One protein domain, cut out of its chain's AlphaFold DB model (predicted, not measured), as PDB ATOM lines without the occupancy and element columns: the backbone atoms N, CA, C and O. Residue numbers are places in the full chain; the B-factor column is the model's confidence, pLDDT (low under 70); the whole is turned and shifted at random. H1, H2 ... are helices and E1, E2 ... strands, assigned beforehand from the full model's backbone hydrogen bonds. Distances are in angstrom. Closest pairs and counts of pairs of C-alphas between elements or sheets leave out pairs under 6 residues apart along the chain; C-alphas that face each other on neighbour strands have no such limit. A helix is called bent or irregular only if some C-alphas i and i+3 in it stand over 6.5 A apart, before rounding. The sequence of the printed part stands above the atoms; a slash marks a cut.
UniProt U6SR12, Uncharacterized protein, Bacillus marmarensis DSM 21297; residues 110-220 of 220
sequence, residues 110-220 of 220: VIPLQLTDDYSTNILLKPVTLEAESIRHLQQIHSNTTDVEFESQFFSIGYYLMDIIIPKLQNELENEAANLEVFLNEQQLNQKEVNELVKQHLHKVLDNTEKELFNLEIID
ATOM      1  N   VAL A 110     112.666  91.325 100.334       79.44
ATOM      2  CA  VAL A 110     111.384  91.874  99.886       79.44
ATOM      3  C   VAL A 110     111.621  93.252  99.307       79.44
ATOM      4  O   VAL A 110     111.949  94.197 100.023       79.44
ATOM      5  N   ILE A 111     111.403  93.367  98.003       79.75
ATOM      6  CA  ILE A 111     111.569  94.617  97.277       79.75
ATOM      7  C   ILE A 111     110.189  95.236  97.051       79.75
ATOM      8  O   ILE A 111     109.373  94.660  96.321       79.75
ATOM      9  N   PRO A 112     109.900  96.397  97.668       79.75
ATOM     10  CA  PRO A 112     108.650  97.093  97.433       79.75
ATOM     11  C   PRO A 112     108.670  97.729  96.041       79.75
ATOM     12  O   PRO A 112     109.567  98.499  95.698       79.75
ATOM     13  N   LEU A 113     107.647  97.432  95.251       81.00
ATOM     14  CA  LEU A 113     107.366  98.065  93.971       81.00
ATOM     15  C   LEU A 113     106.151  98.977  94.133       81.00
ATOM     16  O   LEU A 113     105.026  98.511  94.321       81.00
ATOM     17  N   GLN A 114     106.374 100.286  94.031       79.31
ATOM     18  CA  GLN A 114     105.287 101.259  93.963       79.31
ATOM     19  C   GLN A 114     104.798 101.374  92.515       79.31
ATOM     20  O   GLN A 114     105.601 101.618  91.614       79.31
ATOM     21  N   LEU A 115     103.491 101.196  92.303       73.00
ATOM     22  CA  LEU A 115     102.848 101.300  90.988       73.00
ATOM     23  C   LEU A 115     102.139 102.654  90.825       73.00
ATOM     24  O   LEU A 115     102.312 103.325  89.815       73.00
ATOM     25  N   THR A 116     101.383 103.075  91.843       69.00
ATOM     26  CA  THR A 116     100.726 104.395  91.985       69.00
ATOM     27  C   THR A 116     100.637 104.754  93.464       69.00
ATOM     28  O   THR A 116     100.887 103.888  94.290       69.00
ATOM     29  N   ASP A 117     100.208 105.963  93.839       72.00
ATOM     30  CA  ASP A 117     100.062 106.366  95.253       72.00
ATOM     31  C   ASP A 117      99.245 105.368  96.106       72.00
ATOM     32  O   ASP A 117      99.611 105.088  97.247       72.00
ATOM     33  N   ASP A 118      98.195 104.774  95.529       68.12
ATOM     34  CA  ASP A 118      97.287 103.852  96.229       68.12
ATOM     35  C   ASP A 118      97.613 102.356  96.053       68.12
ATOM     36  O   ASP A 118      97.035 101.523  96.752       68.12
ATOM     37  N   TYR A 119      98.532 101.995  95.148       69.31
ATOM     38  CA  TYR A 119      98.836 100.596  94.834       69.31
ATOM     39  C   TYR A 119     100.340 100.334  94.861       69.31
ATOM     40  O   TYR A 119     101.129 100.917  94.112       69.31
ATOM     41  N   SER A 120     100.726  99.387  95.707       77.88
ATOM     42  CA  SER A 120     102.075  98.844  95.786       77.88
ATOM     43  C   SER A 120     102.012  97.328  95.827       77.88
ATOM     44  O   SER A 120     100.998  96.741  96.195       77.88
ATOM     45  N   THR A 121     103.091  96.684  95.415       80.56
ATOM     46  CA  THR A 121     103.249  95.236  95.504       80.56
ATOM     47  C   THR A 121     104.633  94.921  96.027       80.56
ATOM     48  O   THR A 121     105.566  95.702  95.853       80.56
ATOM     49  N   ASN A 122     104.786  93.757  96.638       81.56
ATOM     50  CA  ASN A 122     106.073  93.289  97.119       81.56
ATOM     51  C   ASN A 122     106.582  92.171  96.212       81.56
ATOM     52  O   ASN A 122     105.862  91.219  95.906       81.56
ATOM     53  N   ILE A 123     107.830  92.298  95.773       80.75
ATOM     54  CA  ILE A 123     108.538  91.253  95.041       80.75
ATOM     55  C   ILE A 123     109.437  90.538  96.045       80.75
ATOM     56  O   ILE A 123     110.401  91.112  96.546       80.75
ATOM     57  N   LEU A 124     109.111  89.284  96.343       80.06
ATOM     58  CA  LEU A 124     109.957  88.386  97.114       80.06
ATOM     59  C   LEU A 124     111.045  87.830  96.196       80.06
ATOM     60  O   LEU A 124     110.766  87.060  95.273       80.06
ATOM     61  N   LEU A 125     112.287  88.212  96.470       77.25
ATOM     62  CA  LEU A 125     113.477  87.642  95.865       77.25
ATOM     63  C   LEU A 125     113.925  86.449  96.707       77.25
ATOM     64  O   LEU A 125     114.311  86.614  97.864       77.25
ATOM     65  N   LYS A 126     113.888  85.245  96.134       74.25
ATOM     66  CA  LYS A 126     114.400  84.040  96.799       74.25
ATOM     67  C   LYS A 126     115.860  83.784  96.433       74.25
ATOM     68  O   LYS A 126     116.252  84.071  95.301       74.25
ATOM     69  N   PRO A 127     116.652  83.195  97.345       65.94
ATOM     70  CA  PRO A 127     118.028  82.823  97.047       65.94
ATOM     71  C   PRO A 127     118.064  81.803  95.902       65.94
ATOM     72  O   PRO A 127     117.327  80.813  95.911       65.94
ATOM     73  N   VAL A 128     118.941  82.035  94.924       70.31
ATOM     74  CA  VAL A 128     119.199  81.104  93.820       70.31
ATOM     75  C   VAL A 128     120.702  80.881  93.713       70.31
ATOM     76  O   VAL A 128     121.484  81.829  93.707       70.31
ATOM     77  N   THR A 129     121.115  79.617  93.634       66.44
ATOM     78  CA  THR A 129     122.501  79.261  93.325       66.44
ATOM     79  C   THR A 129     122.710  79.402  91.823       66.44
ATOM     80  O   THR A 129     122.086  78.674  91.051       66.44
ATOM     81  N   LEU A 130     123.565  80.337  91.411       72.06
ATOM     82  CA  LEU A 130     123.857  80.590  90.001       72.06
ATOM     83  C   LEU A 130     125.236  80.055  89.616       72.06
ATOM     84  O   LEU A 130     126.185  80.126  90.395       72.06
ATOM     85  N   GLU A 131     125.357  79.555  88.388       82.12
ATOM     86  CA  GLU A 131     126.659  79.245  87.800       82.12
ATOM     87  C   GLU A 131     127.415  80.541  87.463       82.12
ATOM     88  O   GLU A 131     126.818  81.557  87.096       82.12
ATOM     89  N   ALA A 132     128.749  80.505  87.549       83.69
ATOM     90  CA  ALA A 132     129.604  81.666  87.294       83.69
ATOM     91  C   ALA A 132     129.379  82.298  85.908       83.69
ATOM     92  O   ALA A 132     129.456  83.518  85.761       83.69
ATOM     93  N   GLU A 133     129.081  81.479  84.896       84.44
ATOM     94  CA  GLU A 133     128.805  81.942  83.533       84.44
ATOM     95  C   GLU A 133     127.513  82.768  83.461       84.44
ATOM     96  O   GLU A 133     127.502  83.841  82.855       84.44
ATOM     97  N   SER A 134     126.460  82.337  84.159       83.06
ATOM     98  CA  SER A 134     125.198  83.073  84.253       83.06
ATOM     99  C   SER A 134     125.370  84.409  84.975       83.06
ATOM    100  O   SER A 134     124.872  85.432  84.504       83.06
ATOM    101  N   ILE A 135     126.125  84.426  86.080       83.44
ATOM    102  CA  ILE A 135     126.433  85.663  86.818       83.44
ATOM    103  C   ILE A 135     127.186  86.645  85.914       83.44
ATOM    104  O   ILE A 135     126.830  87.820  85.843       83.44
ATOM    105  N   ARG A 136     128.192  86.162  85.175       86.31
ATOM    106  CA  ARG A 136     128.953  86.985  84.230       86.31
ATOM    107  C   ARG A 136     128.076  87.542  83.117       86.31
ATOM    108  O   ARG A 136     128.220  88.708  82.766       86.31
ATOM    109  N   HIS A 137     127.165  86.741  82.575       84.31
ATOM    110  CA  HIS A 137     126.250  87.204  81.540       84.31
ATOM    111  C   HIS A 137     125.366  88.362  82.029       84.31
ATOM    112  O   HIS A 137     125.281  89.394  81.361       84.31
ATOM    113  N   LEU A 138     124.766  88.234  83.216       81.94
ATOM    114  CA  LEU A 138     123.937  89.295  83.795       81.94
ATOM    115  C   LEU A 138     124.752  90.547  84.144       81.94
ATOM    116  O   LEU A 138     124.312  91.664  83.870       81.94
ATOM    117  N   GLN A 139     125.956  90.371  84.693       84.94
ATOM    118  CA  GLN A 139     126.869  91.477  84.979       84.94
ATOM    119  C   GLN A 139     127.223  92.252  83.702       84.94
ATOM    120  O   GLN A 139     127.205  93.480  83.713       84.94
ATOM    121  N   GLN A 140     127.467  91.563  82.583       84.75
ATOM    122  CA  GLN A 140     127.746  92.221  81.304       84.75
ATOM    123  C   GLN A 140     126.562  93.068  80.835       84.75
ATOM    124  O   GLN A 140     126.756  94.205  80.404       84.75
ATOM    125  N   ILE A 141     125.338  92.548  80.947       81.88
ATOM    126  CA  ILE A 141     124.127  93.305  80.609       81.88
ATOM    127  C   ILE A 141     124.020  94.557  81.489       81.88
ATOM    128  O   ILE A 141     123.861  95.648  80.947       81.88
ATOM    129  N   HIS A 142     124.176  94.415  82.811       81.06
ATOM    130  CA  HIS A 142     124.117  95.532  83.765       81.06
ATOM    131  C   HIS A 142     125.180  96.596  83.485       81.06
ATOM    132  O   HIS A 142     124.864  97.782  83.429       81.06
ATOM    133  N   SER A 143     126.416  96.176  83.208       80.69
ATOM    134  CA  SER A 143     127.527  97.085  82.899       80.69
ATOM    135  C   SER A 143     127.327  97.884  81.607       80.69
ATOM    136  O   SER A 143     127.818  98.998  81.495       80.69
ATOM    137  N   ASN A 144     126.575  97.353  80.636       77.94
ATOM    138  CA  ASN A 144     126.259  98.075  79.397       77.94
ATOM    139  C   ASN A 144     125.179  99.148  79.593       77.94
ATOM    140  O   ASN A 144     124.975  99.988  78.717       77.94
ATOM    141  N   THR A 145     124.447  99.080  80.702       72.44
ATOM    142  CA  THR A 145     123.342  99.986  81.029       72.44
ATOM    143  C   THR A 145     123.704 101.030  82.080       72.44
ATOM    144  O   THR A 145     122.982 102.016  82.212       72.44
ATOM    145  N   THR A 146     124.809 100.847  82.807       68.06
ATOM    146  CA  THR A 146     125.295 101.788  83.819       68.06
ATOM    147  C   THR A 146     126.524 102.546  83.301       68.06
ATOM    148  O   THR A 146     127.549 101.962  82.977       68.06
ATOM    149  N   ASP A 147     126.458 103.883  83.251       59.28
ATOM    150  CA  ASP A 147     127.582 104.744  82.817       59.28
ATOM    151  C   ASP A 147     128.704 104.872  83.882       59.28
ATOM    152  O   ASP A 147     129.601 105.713  83.775       59.28
ATOM    153  N   VAL A 148     128.659 104.072  84.954       58.84
ATOM    154  CA  VAL A 148     129.563 104.185  86.106       58.84
ATOM    155  C   VAL A 148     130.705 103.173  85.973       58.84
ATOM    156  O   VAL A 148     130.641 102.064  86.494       58.84
ATOM    157  N   GLU A 149     131.800 103.579  85.317       52.78
ATOM    158  CA  GLU A 149     133.023 102.759  85.133       52.78
ATOM    159  C   GLU A 149     133.547 102.129  86.441       52.78
ATOM    160  O   GLU A 149     134.115 101.034  86.427       52.78
ATOM    161  N   PHE A 150     133.343 102.802  87.580       47.69
ATOM    162  CA  PHE A 150     133.896 102.417  88.883       47.69
ATOM    163  C   PHE A 150     133.131 101.296  89.612       47.69
ATOM    164  O   PHE A 150     133.656 100.755  90.583       47.69
ATOM    165  N   GLU A 151     131.933 100.922  89.152       57.50
ATOM    166  CA  GLU A 151     131.113  99.859  89.762       57.50
ATOM    167  C   GLU A 151     131.088  98.567  88.938       57.50
ATOM    168  O   GLU A 151     130.530  97.569  89.378       57.50
ATOM    169  N   SER A 152     131.760  98.539  87.783       62.16
ATOM    170  CA  SER A 152     131.703  97.418  86.833       62.16
ATOM    171  C   SER A 152     132.086  96.055  87.423       62.16
ATOM    172  O   SER A 152     131.564  95.034  86.982       62.16
ATOM    173  N   GLN A 153     132.966  96.011  88.427       73.81
ATOM    174  CA  GLN A 153     133.405  94.760  89.058       73.81
ATOM    175  C   GLN A 153     132.455  94.267  90.154       73.81
ATOM    176  O   GLN A 153     132.480  93.082  90.474       73.81
ATOM    177  N   PHE A 154     131.631  95.136  90.744       79.38
ATOM    178  CA  PHE A 154     130.678  94.740  91.778       79.38
ATOM    179  C   PHE A 154     129.359  94.355  91.131       79.38
ATOM    180  O   PHE A 154     128.776  95.123  90.373       79.38
ATOM    181  N   PHE A 155     128.868  93.163  91.448       84.00
ATOM    182  CA  PHE A 155     127.612  92.690  90.897       84.00
ATOM    183  C   PHE A 155     126.736  92.066  91.974       84.00
ATOM    184  O   PHE A 155     127.193  91.323  92.839       84.00
ATOM    185  N   SER A 156     125.450  92.379  91.914       82.56
ATOM    186  CA  SER A 156     124.440  91.947  92.868       82.56
ATOM    187  C   SER A 156     123.143  91.711  92.107       82.56
ATOM    188  O   SER A 156     122.706  92.567  91.336       82.56
ATOM    189  N   ILE A 157     122.509  90.558  92.335       80.06
ATOM    190  CA  ILE A 157     121.211  90.215  91.730       80.06
ATOM    191  C   ILE A 157     120.148  91.257  92.100       80.06
ATOM    192  O   ILE A 157     119.349  91.645  91.251       80.06
ATOM    193  N   GLY A 158     120.161  91.755  93.341       77.75
ATOM    194  CA  GLY A 158     119.245  92.805  93.786       77.75
ATOM    195  C   GLY A 158     119.441  94.117  93.026       77.75
ATOM    196  O   GLY A 158     118.455  94.731  92.630       77.75
ATOM    197  N   TYR A 159     120.687  94.517  92.744       79.19
ATOM    198  CA  TYR A 159     120.950  95.701  91.915       79.19
ATOM    199  C   TYR A 159     120.507  95.491  90.467       79.19
ATOM    200  O   TYR A 159     119.813  96.342  89.925       79.19
ATOM    201  N   TYR A 160     120.778  94.324  89.873       81.50
ATOM    202  CA  TYR A 160     120.258  94.000  88.539       81.50
ATOM    203  C   TYR A 160     118.726  94.104  88.476       81.50
ATOM    204  O   TYR A 160     118.161  94.667  87.537       81.50
ATOM    205  N   LEU A 161     118.038  93.576  89.491       79.62
ATOM    206  CA  LEU A 161     116.582  93.620  89.578       79.62
ATOM    207  C   LEU A 161     116.065  95.067  89.674       79.62
ATOM    208  O   LEU A 161     115.139  95.422  88.947       79.62
ATOM    209  N   MET A 162     116.676  95.894  90.526       78.94
ATOM    210  CA  MET A 162     116.292  97.297  90.731       78.94
ATOM    211  C   MET A 162     116.598  98.195  89.534       78.94
ATOM    212  O   MET A 162     115.785  99.055  89.207       78.94
ATOM    213  N   ASP A 163     117.737  97.994  88.878       79.75
ATOM    214  CA  ASP A 163     118.213  98.901  87.833       79.75
ATOM    215  C   ASP A 163     117.693  98.517  86.443       79.75
ATOM    216  O   ASP A 163     117.540  99.378  85.578       79.75
ATOM    217  N   ILE A 164     117.419  97.228  86.210       83.31
ATOM    218  CA  ILE A 164     117.083  96.703  84.879       83.31
ATOM    219  C   ILE A 164     115.661  96.170  84.829       83.31
ATOM    220  O   ILE A 164     114.861  96.615  84.005       83.31
ATOM    221  N   ILE A 165     115.331  95.198  85.679       83.88
ATOM    222  CA  ILE A 165     114.059  94.476  85.569       83.88
ATOM    223  C   ILE A 165     112.884  95.348  86.001       83.88
ATOM    224  O   ILE A 165     111.894  95.421  85.277       83.88
ATOM    225  N   ILE A 166     112.979  96.017  87.152       82.00
ATOM    226  CA  ILE A 166     111.892  96.849  87.681       82.00
ATOM    227  C   ILE A 166     111.561  98.012  86.734       82.00
ATOM    228  O   ILE A 166     110.386  98.157  86.398       82.00
ATOM    229  N   PRO A 167     112.532  98.783  86.211       84.62
ATOM    230  CA  PRO A 167     112.241  99.840  85.248       84.62
ATOM    231  C   PRO A 167     111.648  99.311  83.937       84.62
ATOM    232  O   PRO A 167     110.712  99.909  83.405       84.62
ATOM    233  N   LYS A 168     112.129  98.167  83.421       85.19
ATOM    234  CA  LYS A 168     111.514  97.507  82.254       85.19
ATOM    235  C   LYS A 168     110.065  97.109  82.537       85.19
ATOM    236  O   LYS A 168     109.208  97.310  81.684       85.19
ATOM    237  N   LEU A 169     109.794  96.566  83.724       83.31
ATOM    238  CA  LEU A 169     108.456  96.177  84.157       83.31
ATOM    239  C   LEU A 169     107.524  97.375  84.287       83.31
ATOM    240  O   LEU A 169     106.409  97.316  83.783       83.31
ATOM    241  N   GLN A 170     107.978  98.459  84.911       79.44
ATOM    242  CA  GLN A 170     107.211  99.698  85.012       79.44
ATOM    243  C   GLN A 170     106.878 100.250  83.626       79.44
ATOM    244  O   GLN A 170     105.717 100.522  83.350       79.44
ATOM    245  N   ASN A 171     107.858 100.313  82.723       82.06
ATOM    246  CA  ASN A 171     107.645 100.788  81.358       82.06
ATOM    247  C   ASN A 171     106.673  99.887  80.570       82.06
ATOM    248  O   ASN A 171     105.798 100.382  79.869       82.06
ATOM    249  N   GLU A 172     106.777  98.560  80.692       79.69
ATOM    250  CA  GLU A 172     105.835  97.641  80.037       79.69
ATOM    251  C   GLU A 172     104.411  97.806  80.588       79.69
ATOM    252  O   GLU A 172     103.453  97.866  79.821       79.69
ATOM    253  N   LEU A 173     104.273  97.944  81.910       75.38
ATOM    254  CA  LEU A 173     102.993  98.198  82.569       75.38
ATOM    255  C   LEU A 173     102.389  99.549  82.147       75.38
ATOM    256  O   LEU A 173     101.192  99.622  81.873       75.38
ATOM    257  N   GLU A 174     103.207 100.597  82.037       71.88
ATOM    258  CA  GLU A 174     102.805 101.913  81.527       71.88
ATOM    259  C   GLU A 174     102.385 101.858  80.050       71.88
ATOM    260  O   GLU A 174     101.414 102.507  79.658       71.88
ATOM    261  N   ASN A 175     103.079 101.073  79.220       71.88
ATOM    262  CA  ASN A 175     102.799 100.968  77.787       71.88
ATOM    263  C   ASN A 175     101.574 100.102  77.471       71.88
ATOM    264  O   ASN A 175     100.802 100.438  76.568       71.88
ATOM    265  N   GLU A 176     101.382  98.984  78.178       68.38
ATOM    266  CA  GLU A 176     100.246  98.078  77.957       68.38
ATOM    267  C   GLU A 176      98.940  98.669  78.519       68.38
ATOM    268  O   GLU A 176      97.861  98.461  77.956       68.38
ATOM    269  N   ALA A 177      99.042  99.499  79.558       57.25
ATOM    270  CA  ALA A 177      97.942 100.256  80.131       57.25
ATOM    271  C   ALA A 177      98.291 101.748  80.158       57.25
ATOM    272  O   ALA A 177      98.604 102.282  81.215       57.25
ATOM    273  N   ALA A 178      98.173 102.437  79.015       51.88
ATOM    274  CA  ALA A 178      98.520 103.856  78.794       51.88
ATOM    275  C   ALA A 178      97.843 104.907  79.712       51.88
ATOM    276  O   ALA A 178      97.869 106.098  79.419       51.88
ATOM    277  N   ASN A 179      97.228 104.484  80.809       55.53
ATOM    278  CA  ASN A 179      97.153 105.217  82.058       55.53
ATOM    279  C   ASN A 179      96.993 104.174  83.177       55.53
ATOM    280  O   ASN A 179      95.865 103.780  83.473       55.53
ATOM    281  N   LEU A 180      98.086 103.717  83.795       59.56
ATOM    282  CA  LEU A 180      98.042 102.782  84.928       59.56
ATOM    283  C   LEU A 180      97.105 103.312  86.028       59.56
ATOM    284  O   LEU A 180      96.279 102.585  86.561       59.56
ATOM    285  N   GLU A 181      97.148 104.623  86.262       57.12
ATOM    286  CA  GLU A 181      96.264 105.341  87.178       57.12
ATOM    287  C   GLU A 181      94.790 105.331  86.729       57.12
ATOM    288  O   GLU A 181      93.905 105.186  87.561       57.12
ATOM    289  N   VAL A 182      94.482 105.413  85.428       56.62
ATOM    290  CA  VAL A 182      93.092 105.310  84.929       56.62
ATOM    291  C   VAL A 182      92.620 103.862  84.961       56.62
ATOM    292  O   VAL A 182      91.498 103.606  85.368       56.62
ATOM    293  N   PHE A 183      93.462 102.898  84.600       61.12
ATOM    294  CA  PHE A 183      93.118 101.480  84.645       61.12
ATOM    295  C   PHE A 183      92.859 101.008  86.085       61.12
ATOM    296  O   PHE A 183      91.835 100.376  86.333       61.12
ATOM    297  N   LEU A 184      93.729 101.380  87.033       64.06
ATOM    298  CA  LEU A 184      93.632 101.018  88.453       64.06
ATOM    299  C   LEU A 184      92.574 101.823  89.238       64.06
ATOM    300  O   LEU A 184      92.097 101.344  90.268       64.06
ATOM    301  N   ASN A 185      92.198 103.027  88.781       58.41
ATOM    302  CA  ASN A 185      91.136 103.826  89.411       58.41
ATOM    303  C   ASN A 185      89.750 103.622  88.770       58.41
ATOM    304  O   ASN A 185      88.743 103.718  89.472       58.41
ATOM    305  N   GLU A 186      89.653 103.357  87.458       57.56
ATOM    306  CA  GLU A 186      88.370 103.090  86.779       57.56
ATOM    307  C   GLU A 186      87.903 101.645  86.970       57.56
ATOM    308  O   GLU A 186      86.704 101.404  87.153       57.56
ATOM    309  N   GLN A 187      88.824 100.678  86.961       59.25
ATOM    310  CA  GLN A 187      88.546  99.337  87.455       59.25
ATOM    311  C   GLN A 187      88.907  99.338  88.933       59.25
ATOM    312  O   GLN A 187      90.074  99.461  89.274       59.25
ATOM    313  N   GLN A 188      87.916  99.225  89.820       60.09
ATOM    314  CA  GLN A 188      88.156  98.975  91.245       60.09
ATOM    315  C   GLN A 188      88.788  97.589  91.414       60.09
ATOM    316  O   GLN A 188      88.106  96.632  91.787       60.09
ATOM    317  N   LEU A 189      90.066  97.468  91.071       66.19
ATOM    318  CA  LEU A 189      90.807  96.235  91.208       66.19
ATOM    319  C   LEU A 189      91.146  96.046  92.676       66.19
ATOM    320  O   LEU A 189      91.577  96.960  93.377       66.19
ATOM    321  N   ASN A 190      90.934  94.831  93.156       73.94
ATOM    322  CA  ASN A 190      91.464  94.459  94.456       73.94
ATOM    323  C   ASN A 190      92.978  94.197  94.345       73.94
ATOM    324  O   ASN A 190      93.495  93.888  93.273       73.94
ATOM    325  N   GLN A 191      93.686  94.261  95.475       74.31
ATOM    326  CA  GLN A 191      95.135  94.021  95.537       74.31
ATOM    327  C   GLN A 191      95.559  92.708  94.855       74.31
ATOM    328  O   GLN A 191      96.602  92.635  94.215       74.31
ATOM    329  N   LYS A 192      94.722  91.670  94.935       78.00
ATOM    330  CA  LYS A 192      95.000  90.369  94.323       78.00
ATOM    331  C   LYS A 192      95.004  90.434  92.792       78.00
ATOM    332  O   LYS A 192      95.823  89.780  92.156       78.00
ATOM    333  N   GLU A 193      94.105  91.208  92.195       76.31
ATOM    334  CA  GLU A 193      94.066  91.441  90.747       76.31
ATOM    335  C   GLU A 193      95.271  92.264  90.281       76.31
ATOM    336  O   GLU A 193      95.840  91.959  89.233       76.31
ATOM    337  N   VAL A 194      95.713  93.234  91.088       77.00
ATOM    338  CA  VAL A 194      96.953  93.989  90.847       77.00
ATOM    339  C   VAL A 194      98.169  93.059  90.889       77.00
ATOM    340  O   VAL A 194      98.965  93.049  89.951       77.00
ATOM    341  N   ASN A 195      98.273  92.204  91.908       78.69
ATOM    342  CA  ASN A 195      99.372  91.248  92.053       78.69
ATOM    343  C   ASN A 195      99.432  90.260  90.872       78.69
ATOM    344  O   ASN A 195     100.510  89.994  90.336       78.69
ATOM    345  N   GLU A 196      98.287  89.754  90.402       80.06
ATOM    346  CA  GLU A 196      98.226  88.890  89.213       80.06
ATOM    347  C   GLU A 196      98.628  89.627  87.928       80.06
ATOM    348  O   GLU A 196      99.321  89.059  87.080       80.06
ATOM    349  N   LEU A 197      98.245  90.898  87.784       77.69
ATOM    350  CA  LEU A 197      98.632  91.712  86.637       77.69
ATOM    351  C   LEU A 197     100.149  91.930  86.598       77.69
ATOM    352  O   LEU A 197     100.776  91.678  85.566       77.69
ATOM    353  N   VAL A 198     100.755  92.316  87.720       80.06
ATOM    354  CA  VAL A 198     102.213  92.479  87.814       80.06
ATOM    355  C   VAL A 198     102.911  91.155  87.518       80.06
ATOM    356  O   VAL A 198     103.873  91.130  86.754       80.06
ATOM    357  N   LYS A 199     102.395  90.030  88.026       80.88
ATOM    358  CA  LYS A 199     102.966  88.697  87.792       80.88
ATOM    359  C   LYS A 199     102.977  88.323  86.312       80.88
ATOM    360  O   LYS A 199     103.969  87.800  85.806       80.88
ATOM    361  N   GLN A 200     101.887  88.604  85.598       80.38
ATOM    362  CA  GLN A 200     101.797  88.343  84.161       80.38
ATOM    363  C   GLN A 200     102.817  89.162  83.364       80.38
ATOM    364  O   GLN A 200     103.468  88.613  82.473       80.38
ATOM    365  N   HIS A 201     102.990  90.444  83.692       80.25
ATOM    366  CA  HIS A 201     103.932  91.319  82.986       80.25
ATOM    367  C   HIS A 201     105.381  91.028  83.367       80.25
ATOM    368  O   HIS A 201     106.246  91.015  82.498       80.25
ATOM    369  N   LEU A 202     105.644  90.663  84.623       79.56
ATOM    370  CA  LEU A 202     106.955  90.196  85.059       79.56
ATOM    371  C   LEU A 202     107.408  88.989  84.222       79.56
ATOM    372  O   LEU A 202     108.527  88.965  83.718       79.56
ATOM    373  N   HIS A 203     106.517  88.029  83.955       78.00
ATOM    374  CA  HIS A 203     106.823  86.909  83.060       78.00
ATOM    375  C   HIS A 203     107.029  87.303  81.587       78.00
ATOM    376  O   HIS A 203     107.665  86.541  80.855       78.00
ATOM    377  N   LYS A 204     106.500  88.440  81.121       76.62
ATOM    378  CA  LYS A 204     106.749  88.943  79.758       76.62
ATOM    379  C   LYS A 204     108.107  89.633  79.645       76.62
ATOM    380  O   LYS A 204     108.781  89.449  78.638       76.62
ATOM    381  N   VAL A 205     108.487  90.392  80.671       79.38
ATOM    382  CA  VAL A 205     109.715  91.201  80.700       79.38
ATOM    383  C   VAL A 205     110.961  90.342  80.860       79.38
ATOM    384  O   VAL A 205     111.977  90.639  80.237       79.38
ATOM    385  N   LEU A 206     110.875  89.279  81.664       77.94
ATOM    386  CA  LEU A 206     111.998  88.372  81.879       77.94
ATOM    387  C   LEU A 206     112.251  87.511  80.635       77.94
ATOM    388  O   LEU A 206     111.347  86.806  80.158       77.94
ATOM    389  N   ASP A 207     113.485  87.503  80.141       73.69
ATOM    390  CA  ASP A 207     113.914  86.535  79.132       73.69
ATOM    391  C   ASP A 207     114.084  85.118  79.728       73.69
ATOM    392  O   ASP A 207     113.837  84.880  80.912       73.69
ATOM    393  N   ASN A 208     114.414  84.123  78.898       67.62
ATOM    394  CA  ASN A 208     114.542  82.737  79.371       67.62
ATOM    395  C   ASN A 208     115.691  82.566  80.375       67.62
ATOM    396  O   ASN A 208     115.551  81.788  81.313       67.62
ATOM    397  N   THR A 209     116.783  83.307  80.196       65.31
ATOM    398  CA  THR A 209     117.938  83.284  81.091       65.31
ATOM    399  C   THR A 209     117.561  83.938  82.419       65.31
ATOM    400  O   THR A 209     117.734  83.346  83.471       65.31
ATOM    401  N   GLU A 210     116.928  85.108  82.404       74.06
ATOM    402  CA  GLU A 210     116.453  85.800  83.605       74.06
ATOM    403  C   GLU A 210     115.405  84.966  84.370       74.06
ATOM    404  O   GLU A 210     115.458  84.876  85.594       74.06
ATOM    405  N   LYS A 211     114.496  84.269  83.676       71.12
ATOM    406  CA  LYS A 211     113.509  83.361  84.300       71.12
ATOM    407  C   LYS A 211     114.128  82.179  85.040       71.12
ATOM    408  O   LYS A 211     113.538  81.703  86.005       71.12
ATOM    409  N   GLU A 212     115.264  81.677  84.570       65.00
ATOM    410  CA  GLU A 212     115.987  80.582  85.224       65.00
ATOM    411  C   GLU A 212     116.777  81.066  86.449       65.00
ATOM    412  O   GLU A 212     117.035  80.285  87.365       65.00
ATOM    413  N   LEU A 213     117.129  82.355  86.485       63.16
ATOM    414  CA  LEU A 213     118.036  82.937  87.478       63.16
ATOM    415  C   LEU A 213     117.307  83.703  88.593       63.16
ATOM    416  O   LEU A 213     117.831  83.823  89.698       63.16
ATOM    417  N   PHE A 214     116.092  84.187  88.330       67.00
ATOM    418  CA  PHE A 214     115.268  84.924  89.282       67.00
ATOM    419  C   PHE A 214     114.075  84.079  89.744       67.00
ATOM    420  O   PHE A 214     113.073  83.944  89.043       67.00
ATOM    421  N   ASN A 215     114.143  83.547  90.967       67.06
ATOM    422  CA  ASN A 215     112.976  82.951  91.613       67.06
ATOM    423  C   ASN A 215     112.175  84.050  92.327       67.06
ATOM    424  O   ASN A 215     112.344  84.282  93.526       67.06
ATOM    425  N   LEU A 216     111.362  84.771  91.550       66.44
ATOM    426  CA  LEU A 216     110.538  85.880  92.031       66.44
ATOM    427  C   LEU A 216     109.140  85.387  92.370       66.44
ATOM    428  O   LEU A 216     108.469  84.751  91.552       66.44
ATOM    429  N   GLU A 217     108.675  85.744  93.558       73.62
ATOM    430  CA  GLU A 217     107.289  85.557  93.959       73.62
ATOM    431  C   GLU A 217     106.678  86.915  94.291       73.62
ATOM    432  O   GLU A 217     107.265  87.713  95.012       73.62
ATOM    433  N   ILE A 218     105.496  87.194  93.748       72.44
ATOM    434  CA  ILE A 218     104.738  88.375  94.154       72.44
ATOM    435  C   ILE A 218     103.952  88.007  95.403       72.44
ATOM    436  O   ILE A 218     103.186  87.041  95.376       72.44
ATOM    437  N   ILE A 219     104.170  88.760  96.479       74.19
ATOM    438  CA  ILE A 219     103.530  88.544  97.777       74.19
ATOM    439  C   ILE A 219     102.633  89.732  98.143       74.19
ATOM    440  O   ILE A 219     102.863  90.856  97.688       74.19
ATOM    441  N   ASP A 220     101.603  89.445  98.945       62.19
ATOM    442  CA  ASP A 220     100.630  90.422  99.456       62.19
ATOM    443  C   ASP A 220     101.240  91.365 100.511       62.19
ATOM    444  O   ASP A 220     102.062  90.906 101.340       62.19
TER     445      ASP A 220
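AT A GLANCE: This is residues 110 to 220 of the 220 residues of an uncharacterized protein of Bacillus marmarensis DSM 21297 (UniProt U6SR12). A small, strongly twisted sheet of three strands, E1, E2 and E4, has helices H2 and H4 crossing each other over one face and its other face bare. Helix H1 and the short strand E3 make one end of the elongated whole, beyond the sheet, and the short helix H3 lies at the other end. The printed part has 111 residues, with five named helices and four named strands in the order E1, E2, H1, E3, H2, H3, H4, H5, E4; the sheet runs E1, E2, E4, all antiparallel, and the class is mixed, helices and strands. It is compact, with a radius of gyration of the C-alphas of 15.2 A, and spans 45 by 28 by 22 A.

IN THESE COORDINATES: E1, residues 110 to 116, begins at C-alpha 110 at (111.384, 91.874, 99.886) and is 18.2 A long. E2, residues 119 to 125, is 19.6 A long. H1, residues 132 to 145, covers 20.3 A, and E3 is residues 154 to 156. H2, residues 157 to 176, covers 26.3 A from C-alpha 157 at (121.211, 90.215, 91.730). H3 is residues 180 to 186, H4, residues 191 to 205, covers 21.0 A, and H5 is residues 208 to 213. E4, residues 216 to 219, ends at C-alpha 219 at (103.530, 88.544, 97.777).

HOW THE PARTS SIT: E1 and E2 form a hairpin, with N 113 and O 121 2.8 A apart, within hydrogen-bond range. E4 is antiparallel to E2, with N 124 and O 217 2.8 A apart. The domain has two layers, helices H2, H3 and H4 on one face of the sheet. H4 is at a height over the sheet of 8.6 A, over E2; H2 is at 8.3 A, over E2 and only just over E1, with 3 of its C-alphas there. H2 and H4 touch, about perpendicular at 75 degrees, closest at the C-alphas of Leu 169 and Val 205, 6.2 A. H2 has a kink of 29 degrees near residue 164 and is only just irregular: C-alphas 163 and 166 are 6.6 A apart. With residues 138 to 142 alone, H1 touches H2 at a steep tilt of 57 degrees; the closest C-alphas, of His 142 and Tyr 160, are 6.3 A apart. E3 pairs with no named strand. H5 is not on the sheet, and is close but not clearly touching to H4, the C-alphas of His 203 and Lys 211 being 7.7 A apart. Every O i to N i+4 pair is within hydrogen-bond range in H1, H3, H4 and H5, and 14 of 16 are in H2.

THE WHOLE: The two C-alphas farthest apart, of Ala 132 and Glu 186, are 46.5 A from each other. The printed part has no cut, and no link is long. The mean pLDDT of the printed part is 73.7; the residues under 70 include 146 to 152, between H1 and E3, and 176 to 189, in which H3 lies.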